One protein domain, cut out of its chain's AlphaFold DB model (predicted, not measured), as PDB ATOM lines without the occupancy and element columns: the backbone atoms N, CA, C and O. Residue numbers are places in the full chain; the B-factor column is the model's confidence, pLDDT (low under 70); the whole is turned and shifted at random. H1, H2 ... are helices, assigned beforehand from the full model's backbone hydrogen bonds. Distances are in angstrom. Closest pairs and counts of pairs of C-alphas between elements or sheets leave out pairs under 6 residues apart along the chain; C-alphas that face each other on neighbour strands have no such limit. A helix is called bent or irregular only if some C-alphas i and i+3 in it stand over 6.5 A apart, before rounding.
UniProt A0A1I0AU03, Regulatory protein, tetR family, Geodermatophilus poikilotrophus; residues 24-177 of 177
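This is residues 24 to 177 of the 177 residues of the protein "Regulatory protein, tetR family" of Geodermatophilus poikilotrophus (UniProt A0A1I0AU03). The long helix H2 has H6 side by side with it, and H3 folds back along its residues 46 to 56 to form a helical hairpin. H3 is in the middle of the body: H9, the arm H7b of a bent helix and the short H8 pack on it, H4 packs across H2, and H1 lies off the first end of H2. The printed part has 154 residues with nine named helices, H1 to H9 in chain order, and no named strand; its class is all helix. The whole is compact, with a radius of gyration of the C-alphas of 16.2 A, yet elongated, spanning 54 by 35 by 25 A.

H1 is residues 24 to 27, beginning at C-alpha 24 (63.725, -30.256, 10.166). H2, residues 31 to 56, is 37.7 A long. H3, residues 60 to 77, is 25.7 A long. H4 is residues 79 to 87 and H5 residues 90 to 95. H6, residues 99 to 117, is 27.0 A long. H7, residues 127 to 145, was assigned as one helix by its hydrogen bonds but is bent, with C-alphas 134 and 137 7.4 A apart; its arms are H7a, residues 127 to 134, and H7b, residues 137 to 145, at a steep tilt of 59 degrees. H8 is residues 152 to 155. H9, residues 157 to 171, is 21.8 A long and only just irregular, with C-alphas 167 and 170 6.9 A apart; it ends at C-alpha 171 (109.996, -28.309, 17.266).

The hub is H3, which touches four other helices, H2, H7 through its arm H7b, H8 and H9; the residues named below for two helices that touch are those with their closest C-alphas. It touches H9 at Ala 65 and Ala 161, 4.6 A, at a steep tilt of 39 degrees, opposite ways. It touches H2 at Ala 63 and Leu 54, 4.9 A, a hairpin at a shallow tilt of 32 degrees. It touches H7b at Val 68 and Ala 138, 6.9 A, and H8 at Leu 72 and Leu 153, 6.7 A. H7a touches H9 at Trp 134 and Ala 164, 4.6 A. H2 touches H6 at Ala 40 and Ala 101, 5.5 A, at a shallow tilt of 19 degrees, the same way. H4 is about perpendicular to H2, at 86 degrees, and touches it at Leu 81 and Ile 39, 7.0 A. H1 and H2 are near each other, as are H2 and H5; H3 and H6 are apart. Every O i to N i+4 pair is within hydrogen-bond range in H2, H3, H4, H5, H6, H7a and H7b, and 9 of 11 in H9; H1 and H8 are too short for such a pair.

The C-alphas farthest apart are those of His 26 and Glu 175, 54.4 A. The printed part has no cut and no long link. Residues 24 to 27, 88 to 95 and 174 to 177 have pLDDT under 70; the mean of the printed part is 88.9.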
ATOM      1  N   LEU A  24      62.704 -30.221   9.113       59.47
ATOM      2  CA  LEU A  24      63.725 -30.256  10.166       59.47
ATOM      3  C   LEU A  24      63.815 -31.640  10.837       59.47
ATOM      4  O   LEU A  24      64.914 -32.134  11.071       59.47
ATOM      5  N   PHE A  25      62.678 -32.285  11.117       59.22
ATOM      6  CA  PHE A  25      62.649 -33.578  11.816       59.22
ATOM      7  C   PHE A  25      62.822 -34.792  10.891       59.22
ATOM      8  O   PHE A  25      63.129 -35.872  11.384       59.22
ATOM      9  N   HIS A  26      62.704 -34.623   9.568       62.88
ATOM     10  CA  HIS A  26      63.151 -35.645   8.615       62.88
ATOM     11  C   HIS A  26      64.685 -35.759   8.593       62.88
ATOM     12  O   HIS A  26      65.223 -36.854   8.466       62.88
ATOM     13  N   HIS A  27      65.392 -34.636   8.775       64.44
ATOM     14  CA  HIS A  27      66.858 -34.599   8.807       64.44
ATOM     15  C   HIS A  27      67.461 -34.797  10.204       64.44
ATOM     16  O   HIS A  27      68.585 -35.285  10.310       64.44
ATOM     17  N   PHE A  28      66.734 -34.449  11.271       75.75
ATOM     18  CA  PHE A  28      67.181 -34.597  12.661       75.75
ATOM     19  C   PHE A  28      66.122 -35.344  13.486       75.75
ATOM     20  O   PHE A  28      65.244 -34.703  14.074       75.75
ATOM     21  N   PRO A  29      66.186 -36.691  13.528       74.81
ATOM     22  CA  PRO A  29      65.189 -37.530  14.199       74.81
ATOM     23  C   PRO A  29      65.007 -37.199  15.686       74.81
ATOM     24  O   PRO A  29      63.914 -37.348  16.234       74.81
ATOM     25  N   SER A  30      66.060 -36.708  16.346       77.25
ATOM     26  CA  SER A  30      66.026 -36.269  17.738       77.25
ATOM     27  C   SER A  30      66.588 -34.856  17.947       77.25
ATOM     28  O   SER A  30      67.291 -34.270  17.122       77.25
ATOM     29  N   ARG A  31      66.291 -34.288  19.123       70.69
ATOM     30  CA  ARG A  31      66.876 -33.013  19.576       70.69
ATOM     31  C   ARG A  31      68.393 -33.117  19.746       70.69
ATOM     32  O   ARG A  31      69.080 -32.112  19.572       70.69
ATOM     33  N   ASP A  32      68.883 -34.297  20.102       74.06
ATOM     34  CA  ASP A  32      70.307 -34.539  20.291       74.06
ATOM     35  C   ASP A  32      71.019 -34.621  18.933       74.06
ATOM     36  O   ASP A  32      72.100 -34.052  18.801       74.06
ATOM     37  N   ASP A  33      70.365 -35.152  17.891       74.31
ATOM     38  CA  ASP A  33      70.875 -35.109  16.508       74.31
ATOM     39  C   ASP A  33      70.993 -33.671  15.996       74.31
ATOM     40  O   ASP A  33      72.015 -33.278  15.433       74.31
ATOM     41  N   LEU A  34      69.970 -32.847  16.248       78.94
ATOM     42  CA  LEU A  34      70.003 -31.428  15.900       78.94
ATOM     43  C   LEU A  34      71.114 -30.688  16.662       78.94
ATOM     44  O   LEU A  34      71.837 -29.880  16.079       78.94
ATOM     45  N   ALA A  35      71.273 -30.957  17.961       75.50
ATOM     46  CA  ALA A  35      72.332 -30.354  18.767       75.50
ATOM     47  C   ALA A  35      73.728 -30.777  18.279       75.50
ATOM     48  O   ALA A  35      74.602 -29.922  18.124       75.50
ATOM     49  N   GLY A  36      73.919 -32.063  17.978       77.62
ATOM     50  CA  GLY A  36      75.149 -32.600  17.402       77.62
ATOM     51  C   GLY A  36      75.477 -31.964  16.052       77.62
ATOM     52  O   GLY A  36      76.619 -31.576  15.819       77.62
ATOM     53  N   ALA A  37      74.478 -31.755  15.193       81.44
ATOM     54  CA  ALA A  37      74.654 -31.095  13.903       81.44
ATOM     55  C   ALA A  37      75.048 -29.614  14.027       81.44
ATOM     56  O   ALA A  37      75.930 -29.156  13.298       81.44
ATOM     57  N   VAL A  38      74.453 -28.876  14.970       83.00
ATOM     58  CA  VAL A  38      74.825 -27.477  15.248       83.00
ATOM     59  C   VAL A  38      76.256 -27.389  15.777       83.00
ATOM     60  O   VAL A  38      77.040 -26.581  15.281       83.00
ATOM     61  N   ILE A  39      76.624 -28.239  16.740       81.94
ATOM     62  CA  ILE A  39      77.991 -28.295  17.279       81.94
ATOM     63  C   ILE A  39      78.981 -28.650  16.165       81.94
ATOM     64  O   ILE A  39      80.010 -27.997  16.023       81.94
ATOM     65  N   ALA A  40      78.647 -29.639  15.337       84.88
ATOM     66  CA  ALA A  40      79.459 -30.057  14.206       84.88
ATOM     67  C   ALA A  40      79.678 -28.928  13.191       84.88
ATOM     68  O   ALA A  40      80.792 -28.754  12.704       84.88
ATOM     69  N   ALA A  41      78.634 -28.162  12.862       86.88
ATOM     70  CA  ALA A  41      78.742 -27.026  11.953       86.88
ATOM     71  C   ALA A  41      79.631 -25.917  12.530       86.88
ATOM     72  O   ALA A  41      80.541 -25.454  11.847       86.88
ATOM     73  N   ALA A  42      79.423 -25.557  13.799       87.69
ATOM     74  CA  ALA A  42      80.229 -24.549  14.482       87.69
ATOM     75  C   ALA A  42      81.705 -24.960  14.594       87.69
ATOM     76  O   ALA A  42      82.590 -24.150  14.336       87.69
ATOM     77  N   MET A  43      81.971 -26.225  14.932       88.62
ATOM     78  CA  MET A  43      83.327 -26.762  15.026       88.62
ATOM     79  C   MET A  43      84.042 -26.719  13.673       88.62
ATOM     80  O   MET A  43      85.191 -26.297  13.617       88.62
ATOM     81  N   ARG A  44      83.361 -27.099  12.582       90.50
ATOM     82  CA  ARG A  44      83.935 -27.032  11.228       90.50
ATOM     83  C   ARG A  44      84.249 -25.600  10.801       90.50
ATOM     84  O   ARG A  44      85.320 -25.371  10.255       90.50
ATOM     85  N   ALA A  45      83.337 -24.659  11.050       91.19
ATOM     86  CA  ALA A  45      83.556 -23.250  10.731       91.19
ATOM     87  C   ALA A  45      84.769 -22.694  11.493       91.19
ATOM     88  O   ALA A  45      85.675 -22.138  10.882       91.19
ATOM     89  N   HIS A  46      84.835 -22.955  12.803       92.94
ATOM     90  CA  HIS A  46      85.975 -22.577  13.642       92.94
ATOM     91  C   HIS A  46      87.297 -23.175  13.139       92.94
ATOM     92  O   HIS A  46      88.291 -22.474  12.993       92.94
ATOM     93  N   GLN A  47      87.311 -24.473  12.825       94.19
ATOM     94  CA  GLN A  47      88.496 -25.159  12.299       94.19
ATOM     95  C   GLN A  47      88.970 -24.569  10.965       94.19
ATOM     96  O   GLN A  47      90.172 -24.400  10.778       94.19
ATOM     97  N   ALA A  48      88.046 -24.231  10.064       94.31
ATOM     98  CA  ALA A  48      88.379 -23.604   8.789       94.31
ATOM     99  C   ALA A  48      89.037 -22.231   8.989       94.31
ATOM    100  O   ALA A  48      90.057 -21.949   8.371       94.31
ATOM    101  N   GLU A  49      88.514 -21.412   9.900       95.50
ATOM    102  CA  GLU A  49      89.101 -20.105  10.212       95.50
ATOM    103  C   GLU A  49      90.490 -20.224  10.848       95.50
ATOM    104  O   GLU A  49      91.377 -19.445  10.514       95.50
ATOM    105  N   LEU A  50      90.709 -21.211  11.727       96.19
ATOM    106  CA  LEU A  50      92.042 -21.475  12.279       96.19
ATOM    107  C   LEU A  50      93.050 -21.838  11.184       96.19
ATOM    108  O   LEU A  50      94.177 -21.356  11.217       96.19
ATOM    109  N   VAL A  51      92.648 -22.665  10.215       96.06
ATOM    110  CA  VAL A  51      93.487 -23.009   9.056       96.06
ATOM    111  C   VAL A  51      93.769 -21.772   8.204       96.06
ATOM    112  O   VAL A  51      94.908 -21.560   7.801       96.06
ATOM    113  N   THR A  52      92.767 -20.928   7.950       96.00
ATOM    114  CA  THR A  52      92.965 -19.676   7.208       96.00
ATOM    115  C   THR A  52      93.997 -18.775   7.886       96.00
ATOM    116  O   THR A  52      94.933 -18.333   7.226       96.00
ATOM    117  N   GLU A  53      93.873 -18.549   9.194       94.56
ATOM    118  CA  GLU A  53      94.816 -17.725   9.969       94.56
ATOM    119  C   GLU A  53      96.227 -18.333   9.977       94.56
ATOM    120  O   GLU A  53      97.217 -17.624   9.812       94.56
ATOM    121  N   LEU A  54      96.321 -19.661  10.083       94.94
ATOM    122  CA  LEU A  54      97.588 -20.391  10.059       94.94
ATOM    123  C   LEU A  54      98.370 -20.199   8.748       94.94
ATOM    124  O   LEU A  54      99.599 -20.140   8.760       94.94
ATOM    125  N   HIS A  55      97.667 -20.123   7.616       94.00
ATOM    126  CA  HIS A  55      98.278 -19.956   6.296       94.00
ATOM    127  C   HIS A  55      98.426 -18.493   5.857       94.00
ATOM    128  O   HIS A  55      99.141 -18.230   4.893       94.00
ATOM    129  N   ALA A  56      97.773 -17.549   6.539       93.94
ATOM    130  CA  ALA A  56      97.868 -16.127   6.219       93.94
ATOM    131  C   ALA A  56      99.210 -15.505   6.648       93.94
ATOM    132  O   ALA A  56      99.680 -14.561   6.015       93.94
ATOM    133  N   ALA A  57      99.828 -16.029   7.709       90.31
ATOM    134  CA  ALA A  57     101.098 -15.534   8.225       90.31
ATOM    135  C   ALA A  57     102.302 -16.216   7.555       90.31
ATOM    136  O   ALA A  57     102.341 -17.438   7.387       90.31
ATOM    137  N   THR A  58     103.316 -15.421   7.204       87.19
ATOM    138  CA  THR A  58     104.572 -15.934   6.635       87.19
ATOM    139  C   THR A  58     105.470 -16.525   7.721       87.19
ATOM    140  O   THR A  58     105.937 -17.652   7.576       87.19
ATOM    141  N   ALA A  59     105.666 -15.793   8.822       92.44
ATOM    142  CA  ALA A  59     106.495 -16.232   9.940       92.44
ATOM    143  C   ALA A  59     105.756 -17.244  10.826       92.44
ATOM    144  O   ALA A  59     104.587 -17.055  11.177       92.44
ATOM    145  N   SER A  60     106.456 -18.301  11.245       95.19
ATOM    146  CA  SER A  60     105.885 -19.359  12.090       95.19
ATOM    147  C   SER A  60     105.403 -18.830  13.439       95.19
ATOM    148  O   SER A  60     104.336 -19.230  13.905       95.19
ATOM    149  N   ARG A  61     106.131 -17.877  14.032       96.06
ATOM    150  CA  ARG A  61     105.725 -17.197  15.269       96.06
ATOM    151  C   ARG A  61     104.374 -16.503  15.140       96.06
ATOM    152  O   ARG A  61     103.503 -16.689  15.991       96.06
ATOM    153  N   ASP A  62     104.200 -15.733  14.073       96.12
ATOM    154  CA  ASP A  62     102.976 -14.971  13.829       96.12
ATOM    155  C   ASP A  62     101.801 -15.905  13.548       96.12
ATOM    156  O   ASP A  62     100.706 -15.694  14.062       96.12
ATOM    157  N   ALA A  63     102.039 -16.995  12.817       96.75
ATOM    158  CA  ALA A  63     101.032 -18.012  12.545       96.75
ATOM    159  C   ALA A  63     100.561 -18.723  13.830       96.75
ATOM    160  O   ALA A  63      99.358 -18.882  14.064       96.75
ATOM    161  N   VAL A  64     101.500 -19.100  14.707       97.56
ATOM    162  CA  VAL A  64     101.200 -19.700  16.019       97.56
ATOM    163  C   VAL A  64     100.376 -18.743  16.877       97.56
ATOM    164  O   VAL A  64      99.368 -19.157  17.462       97.56
ATOM    165  N   ALA A  65     100.763 -17.466  16.914       97.56
ATOM    166  CA  ALA A  65     100.049 -16.432  17.650       97.56
ATOM    167  C   ALA A  65      98.644 -16.172  17.083       97.56
ATOM    168  O   ALA A  65      97.678 -16.112  17.850       97.56
ATOM    169  N   ALA A  66      98.505 -16.085  15.758       97.38
ATOM    170  CA  ALA A  66      97.238 -15.837  15.074       97.38
ATOM    171  C   ALA A  66      96.202 -16.927  15.382       97.38
ATOM    172  O   ALA A  66      95.049 -16.614  15.682       97.38
ATOM    173  N   VAL A  67      96.614 -18.199  15.415       98.00
ATOM    174  CA  VAL A  67      95.740 -19.322  15.795       98.00
ATOM    175  C   VAL A  67      95.225 -19.185  17.233       98.00
ATOM    176  O   VAL A  67      94.025 -19.353  17.475       98.00
ATOM    177  N   VAL A  68      96.092 -18.837  18.192       98.31
ATOM    178  CA  VAL A  68      95.688 -18.628  19.596       98.31
ATOM    179  C   VAL A  68      94.714 -17.455  19.707       98.31
ATOM    180  O   VAL A  68      93.638 -17.589  20.293       98.31
ATOM    181  N   GLN A  69      95.041 -16.321  19.090       97.38
ATOM    182  CA  GLN A  69      94.202 -15.123  19.114       97.38
ATOM    183  C   GLN A  69      92.852 -15.356  18.425       97.38
ATOM    184  O   GLN A  69      91.811 -14.945  18.941       97.38
ATOM    185  N   ARG A  70      92.828 -16.043  17.276       97.38
ATOM    186  CA  ARG A  70      91.587 -16.423  16.586       97.38
ATOM    187  C   ARG A  70      90.726 -17.324  17.459       97.38
ATOM    188  O   ARG A  70      89.514 -17.105  17.506       97.38
ATOM    189  N   HIS A  71      91.328 -18.285  18.162       97.44
ATOM    190  CA  HIS A  71      90.609 -19.161  19.083       97.44
ATOM    191  C   HIS A  71      89.957 -18.389  20.232       97.44
ATOM    192  O   HIS A  71      88.762 -18.563  20.470       97.44
ATOM    193  N   LEU A  72      90.698 -17.506  20.902       97.38
ATOM    194  CA  LEU A  72      90.168 -16.709  22.012       97.38
ATOM    195  C   LEU A  72      89.062 -15.747  21.544       97.38
ATOM    196  O   LEU A  72      88.023 -15.658  22.198       97.38
ATOM    197  N   ARG A  73      89.219 -15.119  20.367       96.12
ATOM    198  CA  ARG A  73      88.151 -14.331  19.720       96.12
ATOM    199  C   ARG A  73      86.902 -15.178  19.479       96.12
ATOM    200  O   ARG A  73      85.813 -14.813  19.908       96.12
ATOM    201  N   TRP A  74      87.059 -16.361  18.878       96.31
ATOM    202  CA  TRP A  74      85.934 -17.264  18.632       96.31
ATOM    203  C   TRP A  74      85.213 -17.657  19.930       96.31
ATOM    204  O   TRP A  74      83.983 -17.686  19.954       96.31
ATOM    205  N   VAL A  75      85.951 -17.913  21.019       96.19
ATOM    206  CA  VAL A  75      85.371 -18.193  22.344       96.19
ATOM    207  C   VAL A  75      84.533 -17.015  22.843       96.19
ATOM    208  O   VAL A  75      83.405 -17.229  23.302       96.19
ATOM    209  N   ALA A  76      85.062 -15.792  22.744       95.19
ATOM    210  CA  ALA A  76      84.381 -14.577  23.181       95.19
ATOM    211  C   ALA A  76      83.084 -14.328  22.395       95.19
ATOM    212  O   ALA A  76      82.048 -14.034  23.006       95.19
ATOM    213  N   ASP A  77      83.124 -14.547  21.079       94.31
ATOM    214  CA  ASP A  77      82.000 -14.361  20.155       94.31
ATOM    215  C   ASP A  77      80.943 -15.474  20.289       94.31
ATOM    216  O   ASP A  77      79.744 -15.247  20.118       94.31
ATOM    217  N   ASN A  78      81.361 -16.696  20.641       93.06
ATOM    218  CA  ASN A  78      80.522 -17.898  20.606       93.06
ATOM    219  C   ASN A  78      80.358 -18.571  21.978       93.06
ATOM    220  O   ASN A  78      80.245 -19.796  22.065       93.06
ATOM    221  N   ARG A  79      80.271 -17.799  23.070       92.94
ATOM    222  CA  ARG A  79      80.316 -18.282  24.476       92.94
ATOM    223  C   ARG A  79      79.462 -19.518  24.791       92.94
ATOM    224  O   ARG A  79      79.838 -20.356  25.610       92.94
ATOM    225  N   ARG A  80      78.264 -19.633  24.204       89.50
ATOM    226  CA  ARG A  80      77.377 -20.798  24.413       89.50
ATOM    227  C   ARG A  80      77.935 -22.061  23.753       89.50
ATOM    228  O   ARG A  80      77.945 -23.113  24.385       89.50
ATOM    229  N   LEU A  81      78.404 -21.951  22.512       88.56
ATOM    230  CA  LEU A  81      79.019 -23.053  21.767       88.56
ATOM    231  C   LEU A  81      80.391 -23.403  22.344       88.56
ATOM    232  O   LEU A  81      80.689 -24.580  22.521       88.56
ATOM    233  N   ALA A  82      81.177 -22.396  22.727       92.12
ATOM    234  CA  ALA A  82      82.464 -22.579  23.385       92.12
ATOM    235  C   ALA A  82      82.324 -23.354  24.700       92.12
ATOM    236  O   ALA A  82      83.061 -24.310  24.920       92.12
ATOM    237  N   ARG A  83      81.317 -23.044  25.534       89.81
ATOM    238  CA  ARG A  83      81.014 -23.853  26.727       89.81
ATOM    239  C   ARG A  83      80.739 -25.307  26.380       89.81
ATOM    240  O   ARG A  83      81.268 -26.180  27.054       89.81
ATOM    241  N   LEU A  84      79.938 -25.589  25.354       83.44
ATOM    242  CA  LEU A  84      79.638 -26.968  24.951       83.44
ATOM    243  C   LEU A  84      80.890 -27.714  24.472       83.44
ATOM    244  O   LEU A  84      81.121 -28.842  24.897       83.44
ATOM    245  N   LEU A  85      81.712 -27.073  23.640       84.25
ATOM    246  CA  LEU A  85      82.930 -27.669  23.089       84.25
ATOM    247  C   LEU A  85      84.044 -27.831  24.132       84.25
ATOM    248  O   LEU A  85      84.747 -28.833  24.117       84.25
ATOM    249  N   LEU A  86      84.205 -26.886  25.058       87.12
ATOM    250  CA  LEU A  86      85.288 -26.938  26.044       87.12
ATOM    251  C   LEU A  86      84.933 -27.739  27.306       87.12
ATOM    252  O   LEU A  86      85.850 -28.151  28.014       87.12
ATOM    253  N   SER A  87      83.646 -27.965  27.600       77.44
ATOM    254  CA  SER A  87      83.197 -28.715  28.793       77.44
ATOM    255  C   SER A  87      83.117 -30.229  28.596       77.44
ATOM    256  O   SER A  87      83.104 -30.973  29.575       77.44
ATOM    257  N   ALA A  88      83.045 -30.700  27.354       69.31
ATOM    258  CA  ALA A  88      82.924 -32.118  27.063       69.31
ATOM    259  C   ALA A  88      84.305 -32.778  26.944       69.31
ATOM    260  O   ALA A  88      85.228 -32.226  26.344       69.31
ATOM    261  N   ALA A  89      84.443 -33.993  27.486       63.50
ATOM    262  CA  ALA A  89      85.641 -34.786  27.246       63.50
ATOM    263  C   ALA A  89      85.800 -35.020  25.727       63.50
ATOM    264  O   ALA A  89      84.794 -35.275  25.052       63.50
ATOM    265  N   PRO A  90      87.028 -34.996  25.171       66.25
ATOM    266  CA  PRO A  90      87.249 -35.168  23.731       66.25
ATOM    267  C   PRO A  90      86.577 -36.427  23.162       66.25
ATOM    268  O   PRO A  90      86.012 -36.410  22.070       66.25
ATOM    269  N   GLN A  91      86.567 -37.510  23.944       60.69
ATOM    270  CA  GLN A  91      85.908 -38.762  23.582       60.69
ATOM    271  C   GLN A  91      84.375 -38.631  23.529       60.69
ATOM    272  O   GLN A  91      83.747 -39.196  22.636       60.69
ATOM    273  N   THR A  92      83.771 -37.859  24.434       58.19
ATOM    274  CA  THR A  92      82.323 -37.602  24.472       58.19
ATOM    275  C   THR A  92      81.868 -36.771  23.278       58.19
ATOM    276  O   THR A  92      80.838 -37.077  22.684       58.19
ATOM    277  N   LEU A  93      82.655 -35.769  22.875       65.19
ATOM    278  CA  LEU A  93      82.378 -35.009  21.652       65.19
ATOM    279  C   LEU A  93      82.440 -35.913  20.423       65.19
ATOM    280  O   LEU A  93      81.543 -35.888  19.591       65.19
ATOM    281  N   ARG A  94      83.465 -36.763  20.330       65.62
ATOM    282  CA  ARG A  94      83.693 -37.612  19.156       65.62
ATOM    283  C   ARG A  94      82.585 -38.643  18.918       65.62
ATOM    284  O   ARG A  94      82.272 -38.916  17.766       65.62
ATOM    285  N   VAL A  95      81.991 -39.200  19.975       67.81
ATOM    286  CA  VAL A  95      80.880 -40.167  19.862       67.81
ATOM    287  C   VAL A  95      79.577 -39.492  19.408       67.81
ATOM    288  O   VAL A  95      78.778 -40.122  18.725       67.81
ATOM    289  N   GLY A  96      79.374 -38.215  19.744       70.44
ATOM    290  CA  GLY A  96      78.163 -37.463  19.393       70.44
ATOM    291  C   GLY A  96      78.218 -36.717  18.054       70.44
ATOM    292  O   GLY A  96      77.248 -36.050  17.695       70.44
ATOM    293  N   LEU A  97      79.340 -36.770  17.328       76.12
ATOM    294  CA  LEU A  97      79.506 -36.048  16.067       76.12
ATOM    295  C   LEU A  97      79.106 -36.908  14.855       76.12
ATOM    296  O   LEU A  97      79.516 -38.066  14.759       76.12
ATOM    297  N   PRO A  98      78.379 -36.340  13.874       81.44
ATOM    298  CA  PRO A  98      78.034 -37.053  12.651       81.44
ATOM    299  C   PRO A  98      79.282 -37.315  11.792       81.44
ATOM    300  O   PRO A  98      80.248 -36.545  11.825       81.44
ATOM    301  N   ALA A  99      79.250 -38.369  10.969       85.19
ATOM    302  CA  ALA A  99      80.395 -38.813  10.160       85.19
ATOM    303  C   ALA A  99      81.077 -37.699   9.329       85.19
ATOM    304  O   ALA A  99      82.309 -37.636   9.346       85.19
ATOM    305  N   PRO A 100      80.350 -36.758   8.684       83.50
ATOM    306  CA  PRO A 100      80.981 -35.631   7.993       83.50
ATOM    307  C   PRO A 100      81.816 -34.725   8.909       83.50
ATOM    308  O   PRO A 100      82.849 -34.213   8.490       83.50
ATOM    309  N   ALA A 101      81.412 -34.538  10.171       84.06
ATOM    310  CA  ALA A 101      82.191 -33.753  11.129       84.06
ATOM    311  C   ALA A 101      83.465 -34.483  11.564       84.06
ATOM    312  O   ALA A 101      84.499 -33.845  11.735       84.06
ATOM    313  N   LEU A 102      83.412 -35.810  11.704       86.06
ATOM    314  CA  LEU A 102      84.598 -36.618  11.991       86.06
ATOM    315  C   LEU A 102      85.610 -36.553  10.841       86.06
ATOM    316  O   LEU A 102      86.805 -36.422  11.094       86.06
ATOM    317  N   SER A 103      85.141 -36.603   9.590       89.56
ATOM    318  CA  SER A 103      85.999 -36.418   8.414       89.56
ATOM    319  C   SER A 103      86.612 -35.021   8.361       89.56
ATOM    320  O   SER A 103      87.822 -34.917   8.201       89.56
ATOM    321  N   ALA A 104      85.822 -33.967   8.579       88.12
ATOM    322  CA  ALA A 104      86.341 -32.600   8.618       88.12
ATOM    323  C   ALA A 104      87.364 -32.391   9.748       88.12
ATOM    324  O   ALA A 104      88.378 -31.735   9.549       88.12
ATOM    325  N   ASN A 105      87.147 -33.008  10.912       89.19
ATOM    326  CA  ASN A 105      88.103 -32.955  12.011       89.19
ATOM    327  C   ASN A 105      89.422 -33.664  11.664       89.19
ATOM    328  O   ASN A 105      90.486 -33.174  12.023       89.19
ATOM    329  N   ARG A 106      89.370 -34.811  10.967       91.12
ATOM    330  CA  ARG A 106      90.585 -35.470  10.458       91.12
ATOM    331  C   ARG A 106      91.324 -34.571   9.473       91.12
ATOM    332  O   ARG A 106      92.519 -34.382   9.640       91.12
ATOM    333  N   GLU A 107      90.606 -33.986   8.520       94.19
ATOM    334  CA  GLU A 107      91.178 -33.081   7.518       94.19
ATOM    335  C   GLU A 107      91.832 -31.848   8.151       94.19
ATOM    336  O   GLU A 107      92.926 -31.448   7.766       94.19
ATOM    337  N   PHE A 108      91.201 -31.275   9.178       94.38
ATOM    338  CA  PHE A 108      91.788 -30.199   9.970       94.38
ATOM    339  C   PHE A 108      93.149 -30.612  10.549       94.38
ATOM    340  O   PHE A 108      94.145 -29.934  10.317       94.38
ATOM    341  N   PHE A 109      93.228 -31.751  11.246       94.38
ATOM    342  CA  PHE A 109      94.496 -32.213  11.818       94.38
ATOM    343  C   PHE A 109      95.532 -32.617  10.757       94.38
ATOM    344  O   PHE A 109      96.722 -32.428  11.000       94.38
ATOM    345  N   THR A 110      95.109 -33.104   9.586       96.56
ATOM    346  CA  THR A 110      96.001 -33.334   8.436       96.56
ATOM    347  C   THR A 110      96.653 -32.030   7.976       96.56
ATOM    348  O   THR A 110      97.866 -31.996   7.789       96.56
ATOM    349  N   GLN A 111      95.883 -30.945   7.853       97.38
ATOM    350  CA  GLN A 111      96.412 -29.631   7.470       97.38
ATOM    351  C   GLN A 111      97.375 -29.067   8.522       97.38
ATOM    352  O   GLN A 111      98.454 -28.601   8.166       97.38
ATOM    353  N   ILE A 112      97.041 -29.185   9.815       97.19
ATOM    354  CA  ILE A 112      97.950 -28.781  10.903       97.19
ATOM    355  C   ILE A 112      99.264 -29.572  10.843       97.19
ATOM    356  O   ILE A 112     100.340 -28.981  10.913       97.19
ATOM    357  N   ALA A 113      99.191 -30.898  10.693       97.31
ATOM    358  CA  ALA A 113     100.377 -31.743  10.583       97.31
ATOM    359  C   ALA A 113     101.225 -31.367   9.362       97.31
ATOM    360  O   ALA A 113     102.435 -31.223   9.488       97.31
ATOM    361  N   GLY A 114     100.596 -31.155   8.204       97.25
ATOM    362  CA  GLY A 114     101.281 -30.724   6.987       97.25
ATOM    363  C   GLY A 114     102.002 -29.386   7.162       97.25
ATOM    364  O   GLY A 114     103.164 -29.267   6.782       97.25
ATOM    365  N   TRP A 115     101.348 -28.406   7.793       97.06
ATOM    366  CA  TRP A 115     101.943 -27.097   8.076       97.06
ATOM    367  C   TRP A 115     103.157 -27.191   9.010       97.06
ATOM    368  O   TRP A 115     104.176 -26.554   8.742       97.06
ATOM    369  N   LEU A 116     103.063 -28.005  10.069       97.12
ATOM    370  CA  LEU A 116     104.148 -28.247  11.024       97.12
ATOM    371  C   LEU A 116     105.331 -28.967  10.364       97.12
ATOM    372  O   LEU A 116     106.478 -28.553  10.526       97.12
ATOM    373  N   THR A 117     105.065 -30.029   9.600       96.81
ATOM    374  CA  THR A 117     106.101 -30.813   8.912       96.81
ATOM    375  C   THR A 117     106.852 -29.972   7.885       96.81
ATOM    376  O   THR A 117     108.075 -30.059   7.801       96.81
ATOM    377  N   ALA A 118     106.152 -29.103   7.149       95.19
ATOM    378  CA  ALA A 118     106.777 -28.164   6.216       95.19
ATOM    379  C   ALA A 118     107.740 -27.170   6.898       95.19
ATOM    380  O   ALA A 118     108.535 -26.534   6.216       95.19
ATOM    381  N   ARG A 119     107.667 -27.050   8.228       95.31
ATOM    382  CA  ARG A 119     108.474 -26.163   9.076       95.31
ATOM    383  C   ARG A 119     109.395 -26.931  10.020       95.31
ATOM    384  O   ARG A 119     109.851 -26.378  11.009       95.31
ATOM    385  N   GLY A 120     109.671 -28.203   9.741       95.50
ATOM    386  CA  GLY A 120     110.701 -28.971  10.447       95.50
ATOM    387  C   GLY A 120     110.217 -29.856  11.587       95.50
ATOM    388  O   GLY A 120     111.027 -30.589  12.158       95.50
ATOM    389  N   TRP A 121     108.915 -29.880  11.889       97.12
ATOM    390  CA  TRP A 121     108.394 -30.858  12.840       97.12
ATOM    391  C   TRP A 121     108.539 -32.278  12.284       97.12
ATOM    392  O   TRP A 121     108.060 -32.607  11.201       97.12
ATOM    393  N   THR A 122     109.176 -33.154  13.057       96.62
ATOM    394  CA  THR A 122     109.548 -34.512  12.623       96.62
ATOM    395  C   THR A 122     108.470 -35.564  12.893       96.62
ATOM    396  O   THR A 122     108.694 -36.755  12.683       96.62
ATOM    397  N   GLY A 123     107.307 -35.155  13.408       95.94
ATOM    398  CA  GLY A 123     106.291 -36.070  13.938       95.94
ATOM    399  C   GLY A 123     106.476 -36.416  15.423       95.94
ATOM    400  O   GLY A 123     105.644 -37.127  15.989       95.94
ATOM    401  N   SER A 124     107.535 -35.907  16.063       95.69
ATOM    402  CA  SER A 124     107.798 -36.055  17.498       95.69
ATOM    403  C   SER A 124     107.903 -34.681  18.177       95.69
ATOM    404  O   SER A 124     108.616 -33.819  17.665       95.69
ATOM    405  N   PRO A 125     107.207 -34.442  19.307       97.12
ATOM    406  CA  PRO A 125     106.252 -35.340  19.966       97.12
ATOM    407  C   PRO A 125     104.970 -35.526  19.126       97.12
ATOM    408  O   PRO A 125     104.768 -34.770  18.176       97.12
ATOM    409  N   PRO A 126     104.086 -36.494  19.459       97.38
ATOM    410  CA  PRO A 126     102.847 -36.727  18.714       97.38
ATOM    411  C   PRO A 126     102.000 -35.461  18.557       97.38
ATOM    412  O   PRO A 126     101.945 -34.632  19.465       97.38
ATOM    413  N   LEU A 127     101.256 -35.348  17.450       95.94
ATOM    414  CA  LEU A 127     100.446 -34.158  17.142       95.94
ATOM    415  C   LEU A 127      99.497 -33.754  18.279       95.94
ATOM    416  O   LEU A 127      99.248 -32.574  18.496       95.94
ATOM    417  N   THR A 128      98.970 -34.722  19.026       94.06
ATOM    418  CA  THR A 128      98.104 -34.469  20.186       94.06
ATOM    419  C   THR A 128      98.828 -33.722  21.305       94.06
ATOM    420  O   THR A 128      98.222 -32.869  21.954       94.06
ATOM    421  N   VAL A 129     100.118 -33.995  21.512       96.81
ATOM    422  CA  VAL A 129     100.972 -33.259  22.451       96.81
ATOM    423  C   VAL A 129     101.230 -31.856  21.915       96.81
ATOM    424  O   VAL A 129     101.010 -30.897  22.645       96.81
ATOM    425  N   VAL A 130     101.585 -31.720  20.632       97.62
ATOM    426  CA  VAL A 130     101.801 -30.407  19.995       97.62
ATOM    427  C   VAL A 130     100.552 -29.526  20.104       97.62
ATOM    428  O   VAL A 130     100.628 -28.394  20.570       97.62
ATOM    429  N   ALA A 131      99.375 -30.061  19.769       94.94
ATOM    430  CA  ALA A 131      98.105 -29.346  19.883       94.94
ATOM    431  C   ALA A 131      97.769 -28.964  21.336       94.94
ATOM    432  O   ALA A 131      97.194 -27.901  21.577       94.94
ATOM    433  N   SER A 132      98.143 -29.807  22.307       95.88
ATOM    434  CA  SER A 132      97.958 -29.520  23.735       95.88
ATOM    435  C   SER A 132      98.885 -28.407  24.220       95.88
ATOM    436  O   SER A 132      98.452 -27.563  24.996       95.88
ATOM    437  N   LEU A 133     100.130 -28.363  23.747       97.50
ATOM    438  CA  LEU A 133     101.066 -27.278  24.050       97.50
ATOM    439  C   LEU A 133     100.633 -25.958  23.401       97.50
ATOM    440  O   LEU A 133     100.728 -24.905  24.024       97.50
ATOM    441  N   TRP A 134     100.101 -26.022  22.181       97.69
ATOM    442  CA  TRP A 134      99.696 -24.844  21.419       97.69
ATOM    443  C   TRP A 134      98.403 -24.208  21.942       97.69
ATOM    444  O   TRP A 134      98.366 -23.020  22.246       97.69
ATOM    445  N   LEU A 135      97.321 -24.985  22.052       96.56
ATOM    446  CA  LEU A 135      95.994 -24.460  22.396       96.56
ATOM    447  C   LEU A 135      95.538 -24.828  23.809       96.56
ATOM    448  O   LEU A 135      94.572 -24.243  24.293       96.56
ATOM    449  N   GLY A 136      96.198 -25.766  24.490       95.25
ATOM    450  CA  GLY A 136      95.798 -26.213  25.827       95.25
ATOM    451  C   GLY A 136      95.729 -25.084  26.860       95.25
ATOM    452  O   GLY A 136      94.684 -24.959  27.499       95.25
ATOM    453  N   PRO A 137      96.759 -24.223  27.003       97.00
ATOM    454  CA  PRO A 137      96.712 -23.083  27.923       97.00
ATOM    455  C   PRO A 137      95.560 -22.118  27.616       97.00
ATOM    456  O   PRO A 137      94.811 -21.739  28.516       97.00
ATOM    457  N   ALA A 138      95.351 -21.796  26.336       96.94
ATOM    458  CA  ALA A 138      94.263 -20.931  25.888       96.94
ATOM    459  C   ALA A 138      92.882 -21.535  26.187       96.94
ATOM    460  O   ALA A 138      92.001 -20.853  26.706       96.94
ATOM    461  N   GLN A 139      92.705 -22.834  25.938       95.50
ATOM    462  CA  GLN A 139      91.475 -23.559  26.264       95.50
ATOM    463  C   GLN A 139      91.240 -23.652  27.773       95.50
ATOM    464  O   GLN A 139      90.099 -23.557  28.223       95.50
ATOM    465  N   TYR A 140      92.296 -23.855  28.565       94.94
ATOM    466  CA  TYR A 140      92.207 -23.896  30.022       94.94
ATOM    467  C   TYR A 140      91.763 -22.543  30.583       94.94
ATOM    468  O   TYR A 140      90.782 -22.493  31.324       94.94
ATOM    469  N   TYR A 141      92.410 -21.452  30.161       96.12
ATOM    470  CA  TYR A 141      92.029 -20.097  30.557       96.12
ATOM    471  C   TYR A 141      90.584 -19.778  30.143       96.12
ATOM    472  O   TYR A 141      89.763 -19.379  30.968       96.12
ATOM    473  N   ALA A 142      90.235 -20.058  28.882       95.88
ATOM    474  CA  ALA A 142      88.894 -19.857  28.344       95.88
ATOM    475  C   ALA A 142      87.806 -20.598  29.139       95.88
ATOM    476  O   ALA A 142      86.710 -20.069  29.305       95.88
ATOM    477  N   ARG A 143      88.075 -21.808  29.653       93.38
ATOM    478  CA  ARG A 143      87.113 -22.541  30.499       93.38
ATOM    479  C   ARG A 143      86.792 -21.792  31.788       93.38
ATOM    480  O   ARG A 143      85.619 -21.741  32.152       93.38
ATOM    481  N   GLY A 144      87.807 -21.238  32.450       92.88
ATOM    482  CA  GLY A 144      87.632 -20.416  33.648       92.88
ATOM    483  C   GLY A 144      86.860 -19.138  33.334       92.88
ATOM    484  O   GLY A 144      85.827 -18.880  33.941       92.88
ATOM    485  N   TRP A 145      87.288 -18.410  32.299       95.69
ATOM    486  CA  TRP A 145      86.627 -17.184  31.845       95.69
ATOM    487  C   TRP A 145      85.155 -17.393  31.455       95.69
ATOM    488  O   TRP A 145      84.299 -16.567  31.742       95.69
ATOM    489  N   LEU A 146      84.802 -18.530  30.846       95.00
ATOM    490  CA  LEU A 146      83.411 -18.832  30.484       95.00
ATOM    491  C   LEU A 146      82.470 -18.998  31.694       95.00
ATOM    492  O   LEU A 146      81.250 -19.021  31.489       95.00
ATOM    493  N   ALA A 147      83.006 -19.161  32.910       91.81
ATOM    494  CA  ALA A 147      82.225 -19.213  34.142       91.81
ATOM    495  C   ALA A 147      81.811 -17.813  34.628       91.81
ATOM    496  O   ALA A 147      80.674 -17.661  35.071       91.81
ATOM    497  N   ASP A 148      82.690 -16.818  34.479       92.69
ATOM    498  CA  ASP A 148      82.450 -15.413  34.832       92.69
ATOM    499  C   ASP A 148      83.115 -14.482  33.793       92.69
ATOM    500  O   ASP A 148      84.267 -14.081  33.964       92.69
ATOM    501  N   PRO A 149      82.451 -14.231  32.645       91.62
ATOM    502  CA  PRO A 149      83.065 -13.522  31.528       91.62
ATOM    503  C   PRO A 149      83.234 -12.026  31.795       91.62
ATOM    504  O   PRO A 149      82.252 -11.313  31.992       91.62
ATOM    505  N   ASP A 150      84.460 -11.547  31.640       91.62
ATOM    506  CA  ASP A 150      84.849 -10.137  31.660       91.62
ATOM    507  C   ASP A 150      85.636  -9.766  30.384       91.62
ATOM    508  O   ASP A 150      85.650 -10.516  29.400       91.62
ATOM    509  N   ASP A 151      86.322  -8.624  30.394       86.19
ATOM    510  CA  ASP A 151      87.157  -8.196  29.274       86.19
ATOM    511  C   ASP A 151      88.568  -8.831  29.279       86.19
ATOM    512  O   ASP A 151      89.348  -8.572  28.377       86.19
ATOM    513  N   SER A 152      88.933  -9.726  30.203       87.75
ATOM    514  CA  SER A 152      90.317 -10.236  30.332       87.75
ATOM    515  C   SER A 152      90.816 -11.109  29.167       87.75
ATOM    516  O   SER A 152      92.022 -11.257  28.959       87.75
ATOM    517  N   LEU A 153      89.921 -11.685  28.355       89.75
ATOM    518  CA  LEU A 153      90.319 -12.599  27.274       89.75
ATOM    519  C   LEU A 153      91.247 -11.951  26.239       89.75
ATOM    520  O   LEU A 153      92.120 -12.626  25.693       89.75
ATOM    521  N   HIS A 154      91.056 -10.661  25.948       89.00
ATOM    522  CA  HIS A 154      91.917  -9.956  25.000       89.00
ATOM    523  C   HIS A 154      93.254  -9.562  25.639       89.00
ATOM    524  O   HIS A 154      94.278  -9.600  24.961       89.00
ATOM    525  N   THR A 155      93.265  -9.244  26.938       91.38
ATOM    526  CA  THR A 155      94.479  -8.812  27.647       91.38
ATOM    527  C   THR A 155      95.473  -9.955  27.820       91.38
ATOM    528  O   THR A 155      96.673  -9.730  27.747       91.38
ATOM    529  N   VAL A 156      94.992 -11.191  27.990       95.81
ATOM    530  CA  VAL A 156      95.842 -12.389  28.158       95.81
ATOM    531  C   VAL A 156      96.222 -13.074  26.843       95.81
ATOM    532  O   VAL A 156      97.027 -14.007  26.836       95.81
ATOM    533  N   ALA A 157      95.649 -12.649  25.712       96.12
ATOM    534  CA  ALA A 157      95.851 -13.316  24.428       96.12
ATOM    535  C   ALA A 157      97.316 -13.282  23.966       96.12
ATOM    536  O   ALA A 157      97.806 -14.271  23.420       96.12
ATOM    537  N   ALA A 158      98.014 -12.167  24.206       96.94
ATOM    538  CA  ALA A 158      99.425 -12.011  23.864       96.94
ATOM    539  C   ALA A 158     100.322 -12.955  24.682       96.94
ATOM    540  O   ALA A 158     101.167 -13.639  24.106       96.94
ATOM    541  N   ASP A 159     100.085 -13.060  25.991       98.25
ATOM    542  CA  ASP A 159     100.862 -13.931  26.881       98.25
ATOM    543  C   ASP A 159     100.657 -15.412  26.541       98.25
ATOM    544  O   ASP A 159     101.613 -16.186  26.459       98.25
ATOM    545  N   LEU A 160      99.411 -15.814  26.268       98.44
ATOM    546  CA  LEU A 160      99.085 -17.180  25.856       98.44
ATOM    547  C   LEU A 160      99.702 -17.529  24.494       98.44
ATOM    548  O   LEU A 160     100.205 -18.639  24.315       98.44
ATOM    549  N   ALA A 161      99.692 -16.589  23.546       98.19
ATOM    550  CA  ALA A 161     100.337 -16.754  22.246       98.19
ATOM    551  C   ALA A 161     101.863 -16.882  22.373       98.19
ATOM    552  O   ALA A 161     102.459 -17.758  21.744       98.19
ATOM    553  N   ALA A 162     102.493 -16.062  23.219       97.94
ATOM    554  CA  ALA A 162     103.924 -16.147  23.494       97.94
ATOM    555  C   ALA A 162     104.297 -17.489  24.145       97.94
ATOM    556  O   ALA A 162     105.252 -18.136  23.717       97.94
ATOM    557  N   GLY A 163     103.513 -17.954  25.123       98.31
ATOM    558  CA  GLY A 163     103.705 -19.264  25.747       98.31
ATOM    559  C   GLY A 163     103.586 -20.423  24.752       98.31
ATOM    560  O   GLY A 163     104.433 -21.317  24.744       98.31
ATOM    561  N   ALA A 164     102.585 -20.381  23.867       98.31
ATOM    562  CA  ALA A 164     102.432 -21.365  22.797       98.31
ATOM    563  C   ALA A 164     103.643 -21.372  21.854       98.31
ATOM    564  O   ALA A 164     104.160 -22.437  21.518       98.31
ATOM    565  N   TRP A 165     104.135 -20.192  21.470       97.81
ATOM    566  CA  TRP A 165     105.332 -20.070  20.645       97.81
ATOM    567  C   TRP A 165     106.571 -20.657  21.322       97.81
ATOM    568  O   TRP A 165     107.264 -21.464  20.714       97.81
ATOM    569  N   HIS A 166     106.819 -20.336  22.593       97.81
ATOM    570  CA  HIS A 166     107.953 -20.895  23.335       97.81
ATOM    571  C   HIS A 166     107.915 -22.425  23.434       97.81
ATOM    572  O   HIS A 166     108.966 -23.059  23.454       97.81
ATOM    573  N   ALA A 167     106.721 -23.021  23.465       97.81
ATOM    574  CA  ALA A 167     106.569 -24.470  23.472       97.81
ATOM    575  C   ALA A 167     106.793 -25.112  22.090       97.81
ATOM    576  O   ALA A 167     107.266 -26.246  22.018       97.81
ATOM    577  N   LEU A 168     106.436 -24.417  21.004       97.12
ATOM    578  CA  LEU A 168     106.478 -24.954  19.639       97.12
ATOM    579  C   LEU A 168     107.778 -24.645  18.897       97.12
ATOM    580  O   LEU A 168     108.211 -25.478  18.111       97.12
ATOM    581  N   ALA A 169     108.410 -23.499  19.146       96.81
ATOM    582  CA  ALA A 169     109.624 -23.067  18.452       96.81
ATOM    583  C   ALA A 169     110.741 -24.133  18.430       96.81
ATOM    584  O   ALA A 169     111.292 -24.367  17.358       96.81
ATOM    585  N   PRO A 170     111.034 -24.870  19.526       96.12
ATOM    586  CA  PRO A 170     112.055 -25.924  19.504       96.12
ATOM    587  C   PRO A 170     111.724 -27.123  18.600       96.12
ATOM    588  O   PRO A 170     112.585 -27.969  18.370       96.12
ATOM    589  N   LEU A 171     110.473 -27.242  18.147       95.50
ATOM    590  CA  LEU A 171     109.996 -28.309  17.266       95.50
ATOM    591  C   LEU A 171     110.050 -27.920  15.783       95.50
ATOM    592  O   LEU A 171     109.755 -28.766  14.941       95.50
ATOM    593  N   LEU A 172     110.362 -26.659  15.476       95.12
ATOM    594  CA  LEU A 172     110.379 -26.095  14.128       95.12
ATOM    595  C   LEU A 172     111.815 -25.738  13.708       95.12
ATOM    596  O   LEU A 172     112.742 -25.757  14.518       95.12
ATOM    597  N   HIS A 173     112.019 -25.443  12.425       85.06
ATOM    598  CA  HIS A 173     113.317 -25.041  11.901       85.06
ATOM    599  C   HIS A 173     113.778 -23.703  12.506       85.06
ATOM    600  O   HIS A 173     112.977 -22.780  12.638       85.06
ATOM    601  N   PRO A 174     115.084 -23.557  12.807       65.81
ATOM    602  CA  PRO A 174     115.612 -22.344  13.424       65.81
ATOM    603  C   PRO A 174     115.449 -21.090  12.556       65.81
ATOM    604  O   PRO A 174     115.337 -19.997  13.099       65.81
ATOM    605  N   GLU A 175     115.402 -21.232  11.228       62.19
ATOM    606  CA  GLU A 175     115.250 -20.106  10.291       62.19
ATOM    607  C   GLU A 175     113.842 -19.480  10.299       62.19
ATOM    608  O   GLU A 175     113.650 -18.401   9.744       62.19
ATOM    609  N   ASP A 176     112.882 -20.114  10.983       55.09
ATOM    610  CA  ASP A 176     111.508 -19.634  11.157       55.09
ATOM    611  C   ASP A 176     111.258 -18.981  12.538       55.09
ATOM    612  O   ASP A 176     110.097 -18.711  12.888       55.09
ATOM    613  N   THR A 177     112.321 -18.770  13.337       50.03
ATOM    614  CA  THR A 177     112.250 -18.351  14.756       50.03
ATOM    615  C   THR A 177     112.475 -16.863  14.984       50.03
ATOM    616  O   THR A 177     111.723 -16.275  15.803       50.03
TER     617      THR A 177